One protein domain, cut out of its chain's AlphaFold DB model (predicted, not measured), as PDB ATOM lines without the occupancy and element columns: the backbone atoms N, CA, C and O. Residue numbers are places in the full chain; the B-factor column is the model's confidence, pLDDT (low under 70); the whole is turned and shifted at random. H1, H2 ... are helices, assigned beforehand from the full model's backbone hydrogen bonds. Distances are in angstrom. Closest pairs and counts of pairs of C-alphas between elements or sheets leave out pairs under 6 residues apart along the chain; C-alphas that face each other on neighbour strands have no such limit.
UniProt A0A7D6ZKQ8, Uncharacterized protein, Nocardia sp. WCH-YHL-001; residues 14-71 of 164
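AT A GLANCE: This is residues 14 to 71 of the 164 residues of an uncharacterized protein of Nocardia sp. WCH-YHL-001 (UniProt A0A7D6ZKQ8). Two long helices, H1 and H2, make a loose, open pair, set askew and apart from each other, with an eight-residue link, residues 40 to 47, spanning the gap from the end of H1 to the beginning of H2. Residues 14 to 26 of H1 and 58 to 71 of H2 stick out as its free arms. The printed part has 58 residues, with H1 then H2 and no named strand, and is all helix. The whole is loose, with a radius of gyration of the C-alphas of 14.2 A and spans of 41 by 27 by 20 A.

HOW THE PARTS SIT: H1, residues 14 to 39, and H2, residues 48 to 71, are apart, with no C-alpha of the one within 8 A of the other. A short link joins them. In both helices every O i to N i+4 pair is within hydrogen-bond range.

IN THESE COORDINATES: H1 is 37.5 A long, from C-alpha 14 at (170.822, 88.995, 80.963) to C-alpha 39 at (133.550, 85.527, 78.536). H2 is 34.9 A long and ends with C-alpha 71 at (164.128, 95.566, 56.667).

THE WHOLE: The C-alphas farthest apart, those of Leu 40 and Gln 71, are 41.6 A apart. The printed part has no cut. Its mean pLDDT is 72.6, and 20 residues are under 70, among them 42 to 46 and 65 to 71.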
ATOM      1  N   ALA A  14     171.697  89.676  80.011       78.38
ATOM      2  CA  ALA A  14     170.822  88.995  80.963       78.38
ATOM      3  C   ALA A  14     169.680  89.910  81.427       78.38
ATOM      4  O   ALA A  14     168.553  89.458  81.593       78.38
ATOM      5  N   ILE A  15     169.954  91.209  81.585       77.25
ATOM      6  CA  ILE A  15     168.929  92.205  81.931       77.25
ATOM      7  C   ILE A  15     167.917  92.351  80.790       77.25
ATOM      8  O   ILE A  15     166.716  92.423  81.045       77.25
ATOM      9  N   VAL A  16     168.387  92.376  79.539       72.81
ATOM     10  CA  VAL A  16     167.514  92.429  78.359       72.81
ATOM     11  C   VAL A  16     166.638  91.179  78.283       72.81
ATOM     12  O   VAL A  16     165.423  91.317  78.189       72.81
ATOM     13  N   ALA A  17     167.221  89.984  78.411       77.94
ATOM     14  CA  ALA A  17     166.478  88.724  78.352       77.94
ATOM     15  C   ALA A  17     165.421  88.599  79.467       77.94
ATOM     16  O   ALA A  17     164.277  88.236  79.191       77.94
ATOM     17  N   ASP A  18     165.768  88.963  80.707       84.50
ATOM     18  CA  ASP A  18     164.816  88.990  81.827       84.50
ATOM     19  C   ASP A  18     163.669  89.979  81.547       84.50
ATOM     20  O   ASP A  18     162.494  89.658  81.730       84.50
ATOM     21  N   THR A  19     163.994  91.170  81.035       76.94
ATOM     22  CA  THR A  19     162.999  92.207  80.714       76.94
ATOM     23  C   THR A  19     162.064  91.769  79.582       76.94
ATOM     24  O   THR A  19     160.863  92.044  79.629       76.94
ATOM     25  N   GLU A  20     162.584  91.077  78.566       77.69
ATOM     26  CA  GLU A  20     161.779  90.500  77.485       77.69
ATOM     27  C   GLU A  20     160.805  89.445  78.014       77.69
ATOM     28  O   GLU A  20     159.625  89.445  77.645       77.69
ATOM     29  N   GLN A  21     161.270  88.579  78.913       79.94
ATOM     30  CA  GLN A  21     160.440  87.551  79.528       79.94
ATOM     31  C   GLN A  21     159.333  88.159  80.401       79.94
ATOM     32  O   GLN A  21     158.164  87.781  80.262       79.94
ATOM     33  N   ASP A  22     159.666  89.153  81.226       78.06
ATOM     34  CA  ASP A  22     158.701  89.889  82.048       78.06
ATOM     35  C   ASP A  22     157.647  90.603  81.185       78.06
ATOM     36  O   ASP A  22     156.446  90.574  81.484       78.06
ATOM     37  N   ALA A  23     158.068  91.211  80.070       78.56
ATOM     38  CA  ALA A  23     157.165  91.861  79.125       78.56
ATOM     39  C   ALA A  23     156.216  90.855  78.446       78.56
ATOM     40  O   ALA A  23     155.010  91.109  78.353       78.56
ATOM     41  N   ALA A  24     156.726  89.698  78.013       77.94
ATOM     42  CA  ALA A  24     155.923  88.637  77.407       77.94
ATOM     43  C   ALA A  24     154.889  88.061  78.391       77.94
ATOM     44  O   ALA A  24     153.725  87.820  78.032       77.94
ATOM     45  N   GLU A  25     155.276  87.883  79.655       82.19
ATOM     46  CA  GLU A  25     154.370  87.415  80.699       82.19
ATOM     47  C   GLU A  25     153.275  88.451  80.997       82.19
ATOM     48  O   GLU A  25     152.091  88.100  81.093       82.19
ATOM     49  N   LEU A  26     153.636  89.735  81.084       81.38
ATOM     50  CA  LEU A  26     152.680  90.825  81.283       81.38
ATOM     51  C   LEU A  26     151.653  90.890  80.143       81.38
ATOM     52  O   LEU A  26     150.449  90.961  80.403       81.38
ATOM     53  N   LEU A  27     152.106  90.803  78.891       80.19
ATOM     54  CA  LEU A  27     151.232  90.771  77.714       80.19
ATOM     55  C   LEU A  27     150.264  89.583  77.749       80.19
ATOM     56  O   LEU A  27     149.067  89.744  77.497       80.19
ATOM     57  N   THR A  28     150.751  88.406  78.143       79.94
ATOM     58  CA  THR A  28     149.924  87.201  78.296       79.94
ATOM     59  C   THR A  28     148.845  87.390  79.366       79.94
ATOM     60  O   THR A  28     147.684  87.024  79.158       79.94
ATOM     61  N   LYS A  29     149.195  87.996  80.510       82.06
ATOM     62  CA  LYS A  29     148.243  88.309  81.591       82.06
ATOM     63  C   LYS A  29     147.172  89.298  81.130       82.06
ATOM     64  O   LYS A  29     145.992  89.072  81.398       82.06
ATOM     65  N   ILE A  30     147.557  90.341  80.390       79.94
ATOM     66  CA  ILE A  30     146.617  91.308  79.798       79.94
ATOM     67  C   ILE A  30     145.656  90.599  78.832       79.94
ATOM     68  O   ILE A  30     144.445  90.802  78.921       79.94
ATOM     69  N   GLY A  31     146.160  89.723  77.957       76.00
ATOM     70  CA  GLY A  31     145.322  88.942  77.040       76.00
ATOM     71  C   GLY A  31     144.282  88.083  77.768       76.00
ATOM     72  O   GLY A  31     143.093  88.137  77.447       76.00
ATOM     73  N   ARG A  32     144.701  87.356  78.813       81.31
ATOM     74  CA  ARG A  32     143.797  86.541  79.649       81.31
ATOM     75  C   ARG A  32     142.739  87.379  80.363       81.31
ATOM     76  O   ARG A  32     141.592  86.951  80.446       81.31
ATOM     77  N   TYR A  33     143.100  88.565  80.852       81.56
ATOM     78  CA  TYR A  33     142.157  89.487  81.486       81.56
ATOM     79  C   TYR A  33     141.029  89.893  80.528       81.56
ATOM     80  O   TYR A  33     139.855  89.760  80.869       81.56
ATOM     81  N   TYR A  34     141.359  90.320  79.306       75.56
ATOM     82  CA  TYR A  34     140.340  90.691  78.317       75.56
ATOM     83  C   TYR A  34     139.512  89.497  77.846       75.56
ATOM     84  O   TYR A  34     138.307  89.639  77.647       75.56
ATOM     85  N   GLN A  35     140.121  88.318  77.718       76.75
ATOM     86  CA  GLN A  35     139.390  87.090  77.413       76.75
ATOM     87  C   GLN A  35     138.389  86.740  78.526       76.75
ATOM     88  O   GLN A  35     137.255  86.367  78.238       76.75
ATOM     89  N   ALA A  36     138.775  86.908  79.793       80.88
ATOM     90  CA  ALA A  36     137.880  86.712  80.928       80.88
ATOM     91  C   ALA A  36     136.735  87.737  80.939       80.88
ATOM     92  O   ALA A  36     135.584  87.341  81.098       80.88
ATOM     93  N   MET A  37     137.018  89.025  80.704       74.94
ATOM     94  CA  MET A  37     135.968  90.049  80.589       74.94
ATOM     95  C   MET A  37     134.986  89.744  79.453       74.94
ATOM     96  O   MET A  37     133.775  89.817  79.653       74.94
ATOM     97  N   TYR A  38     135.498  89.338  78.285       74.25
ATOM     98  CA  TYR A  38     134.677  88.935  77.144       74.25
ATOM     99  C   TYR A  38     133.763  87.753  77.493       74.25
ATOM    100  O   TYR A  38     132.560  87.809  77.245       74.25
ATOM    101  N   ASN A  39     134.309  86.713  78.129       79.19
ATOM    102  CA  ASN A  39     133.550  85.527  78.536       79.19
ATOM    103  C   ASN A  39     132.485  85.830  79.601       79.19
ATOM    104  O   ASN A  39     131.458  85.160  79.645       79.19
ATOM    105  N   LEU A  40     132.723  86.828  80.453       81.69
ATOM    106  CA  LEU A  40     131.763  87.285  81.459       81.69
ATOM    107  C   LEU A  40     130.657  88.178  80.868       81.69
ATOM    108  O   LEU A  40     129.733  88.543  81.591       81.69
ATOM    109  N   GLY A  41     130.746  88.556  79.584       71.06
ATOM    110  CA  GLY A  41     129.863  89.559  78.981       71.06
ATOM    111  C   GLY A  41     130.007  90.939  79.629       71.06
ATOM    112  O   GLY A  41     129.125  91.789  79.502       71.06
ATOM    113  N   ASP A  42     131.104  91.156  80.355       67.00
ATOM    114  CA  ASP A  42     131.338  92.357  81.131       67.00
ATOM    115  C   ASP A  42     131.970  93.419  80.231       67.00
ATOM    116  O   ASP A  42     133.144  93.356  79.865       67.00
ATOM    117  N   ILE A  43     131.155  94.398  79.841       59.25
ATOM    118  CA  ILE A  43     131.541  95.492  78.940       59.25
ATOM    119  C   ILE A  43     132.236  96.630  79.707       59.25
ATOM    120  O   ILE A  43     132.452  97.714  79.154       59.25
ATOM    121  N   ARG A  44     132.562  96.443  80.999       65.00
ATOM    122  CA  ARG A  44     133.260  97.466  81.780       65.00
ATOM    123  C   ARG A  44     134.571  97.816  81.088       65.00
ATOM    124  O   ARG A  44     135.479  97.003  80.937       65.00
ATOM    125  N   SER A  45     134.649  99.071  80.650       60.41
ATOM    126  CA  SER A  45     135.866  99.604  80.059       60.41
ATOM    127  C   SER A  45     136.993  99.506  81.088       60.41
ATOM    128  O   SER A  45     136.786  99.888  82.243       60.41
ATOM    129  N   PRO A  46     138.185  99.035  80.692       66.94
ATOM    130  CA  PRO A  46     139.314  98.964  81.601       66.94
ATOM    131  C   PRO A  46     139.627 100.343  82.179       66.94
ATOM    132  O   PRO A  46     139.364 101.381  81.549       66.94
ATOM    133  N   GLY A  47     140.219 100.347  83.375       73.44
ATOM    134  CA  GLY A  47     140.697 101.565  84.020       73.44
ATOM    135  C   GLY A  47     141.577 102.407  83.082       73.44
ATOM    136  O   GLY A  47     142.185 101.872  82.143       73.44
ATOM    137  N   PRO A  48     141.617 103.734  83.275       72.19
ATOM    138  CA  PRO A  48     142.360 104.639  82.403       72.19
ATOM    139  C   PRO A  48     143.852 104.281  82.309       72.19
ATOM    140  O   PRO A  48     144.414 104.393  81.219       72.19
ATOM    141  N   GLU A  49     144.480 103.781  83.381       74.44
ATOM    142  CA  GLU A  49     145.895 103.386  83.344       74.44
ATOM    143  C   GLU A  49     146.133 102.185  82.425       74.44
ATOM    144  O   GLU A  49     147.054 102.201  81.606       74.44
ATOM    145  N   LEU A  50     145.274 101.165  82.503       72.75
ATOM    146  CA  LEU A  50     145.392  99.974  81.661       72.75
ATOM    147  C   LEU A  50     145.143 100.314  80.188       72.75
ATOM    148  O   LEU A  50     145.860  99.834  79.313       72.75
ATOM    149  N   ARG A  51     144.187 101.207  79.899       69.19
ATOM    150  CA  ARG A  51     143.978 101.718  78.535       69.19
ATOM    151  C   ARG A  51     145.206 102.454  78.000       69.19
ATOM    152  O   ARG A  51     145.593 102.219  76.856       69.19
ATOM    153  N   ALA A  52     145.835 103.305  78.809       70.50
ATOM    154  CA  ALA A  52     147.052 104.010  78.414       70.50
ATOM    155  C   ALA A  52     148.232 103.047  78.183       70.50
ATOM    156  O   ALA A  52     148.979 103.213  77.218       70.50
ATOM    157  N   ALA A  53     148.377 102.017  79.022       73.38
ATOM    158  CA  ALA A  53     149.395 100.982  78.852       73.38
ATOM    159  C   ALA A  53     149.186 100.182  77.554       73.38
ATOM    160  O   ALA A  53     150.120 100.037  76.767       73.38
ATOM    161  N   CYS A  54     147.954  99.747  77.269       72.06
ATOM    162  CA  CYS A  54     147.620  99.082  76.008       72.06
ATOM    163  C   CYS A  54     147.886  99.981  74.788       72.06
ATOM    164  O   CYS A  54     148.399  99.500  73.782       72.06
ATOM    165  N   ALA A  55     147.596 101.284  74.868       67.88
ATOM    166  CA  ALA A  55     147.868 102.223  73.776       67.88
ATOM    167  C   ALA A  55     149.372 102.357  73.469       67.88
ATOM    168  O   ALA A  55     149.770 102.392  72.303       67.88
ATOM    169  N   LYS A  56     150.217 102.383  74.508       69.56
ATOM    170  CA  LYS A  56     151.678 102.377  74.349       69.56
ATOM    171  C   LYS A  56     152.169 101.073  73.723       69.56
ATOM    172  O   LYS A  56     152.968 101.125  72.799       69.56
ATOM    173  N   LEU A  57     151.651  99.926  74.164       73.94
ATOM    174  CA  LEU A  57     152.000  98.620  73.590       73.94
ATOM    175  C   LEU A  57     151.621  98.510  72.111       73.94
ATOM    176  O   LEU A  57     152.419  98.023  71.320       73.94
ATOM    177  N   LEU A  58     150.447  99.016  71.723       71.75
ATOM    178  CA  LEU A  58     150.052  99.094  70.314       71.75
ATOM    179  C   LEU A  58     150.996  99.989  69.507       71.75
ATOM    180  O   LEU A  58     151.358  99.640  68.394       71.75
ATOM    181  N   THR A  59     151.449 101.102  70.087       66.62
ATOM    182  CA  THR A  59     152.432 101.986  69.442       66.62
ATOM    183  C   THR A  59     153.778 101.282  69.241       66.62
ATOM    184  O   THR A  59     154.394 101.425  68.191       66.62
ATOM    185  N   VAL A  60     154.230 100.495  70.223       69.19
ATOM    186  CA  VAL A  60     155.461  99.694  70.111       69.19
ATOM    187  C   VAL A  60     155.309  98.591  69.062       69.19
ATOM    188  O   VAL A  60     156.209  98.413  68.248       69.19
ATOM    189  N   ALA A  61     154.173  97.889  69.034       69.31
ATOM    190  CA  ALA A  61     153.879  96.905  67.994       69.31
ATOM    191  C   ALA A  61     153.897  97.549  66.595       69.31
ATOM    192  O   ALA A  61     154.552  97.033  65.695       69.31
ATOM    193  N   ASP A  62     153.293  98.734  66.449       65.12
ATOM    194  CA  ASP A  62     153.316  99.507  65.202       65.12
ATOM    195  C   ASP A  62     154.749  99.875  64.767       65.12
ATOM    196  O   ASP A  62     155.059  99.894  63.571       65.12
ATOM    197  N   TRP A  63     155.639 100.186  65.715       65.75
ATOM    198  CA  TRP A  63     157.052 100.453  65.423       65.75
ATOM    199  C   TRP A  63     157.805  99.197  64.983       65.75
ATOM    200  O   TRP A  63     158.575  99.272  64.029       65.75
ATOM    201  N   LEU A  64     157.570  98.054  65.630       70.44
ATOM    202  CA  LEU A  64     158.204  96.783  65.265       70.44
ATOM    203  C   LEU A  64     157.769  96.303  63.877       70.44
ATOM    204  O   LEU A  64     158.615  95.890  63.086       70.44
ATOM    205  N   ASP A  65     156.481  96.424  63.555       66.94
ATOM    206  CA  ASP A  65     155.967  96.109  62.219       66.94
ATOM    207  C   ASP A  65     156.596  97.023  61.157       66.94
ATOM    208  O   ASP A  65     157.010  96.560  60.099       66.94
ATOM    209  N   THR A  66     156.766  98.314  61.470       62.66
ATOM    210  CA  THR A  66     157.458  99.258  60.578       62.66
ATOM    211  C   THR A  66     158.910  98.866  60.343       62.66
ATOM    212  O   THR A  66     159.351  98.837  59.200       62.66
ATOM    213  N   ALA A  67     159.659  98.580  61.409       59.88
ATOM    214  CA  ALA A  67     161.067  98.213  61.299       59.88
ATOM    215  C   ALA A  67     161.237  96.926  60.477       59.88
ATOM    216  O   ALA A  67     162.151  96.812  59.663       59.88
ATOM    217  N   ARG A  68     160.312  95.972  60.637       62.53
ATOM    218  CA  ARG A  68     160.262  94.758  59.823       62.53
ATOM    219  C   ARG A  68     159.988  95.063  58.348       62.53
ATOM    220  O   ARG A  68     160.631  94.464  57.490       62.53
ATOM    221  N   ASP A  69     159.060  95.967  58.053       56.47
ATOM    222  CA  ASP A  69     158.736  96.373  56.680       56.47
ATOM    223  C   ASP A  69     159.922  97.080  56.001       56.47
ATOM    224  O   ASP A  69     160.232  96.790  54.845       56.47
ATOM    225  N   GLU A  70     160.615  97.963  56.723       57.44
ATOM    226  CA  GLU A  70     161.838  98.631  56.257       57.44
ATOM    227  C   GLU A  70     162.943  97.603  55.961       57.44
ATOM    228  O   GLU A  70     163.525  97.606  54.876       57.44
ATOM    229  N   GLN A  71     163.146  96.634  56.855       59.12
ATOM    230  CA  GLN A  71     164.128  95.566  56.667       59.12
ATOM    231  C   GLN A  71     163.794  94.649  55.473       59.12
ATOM    232  O   GLN A  71     164.685  94.236  54.729       59.12
TER     233      GLN A  71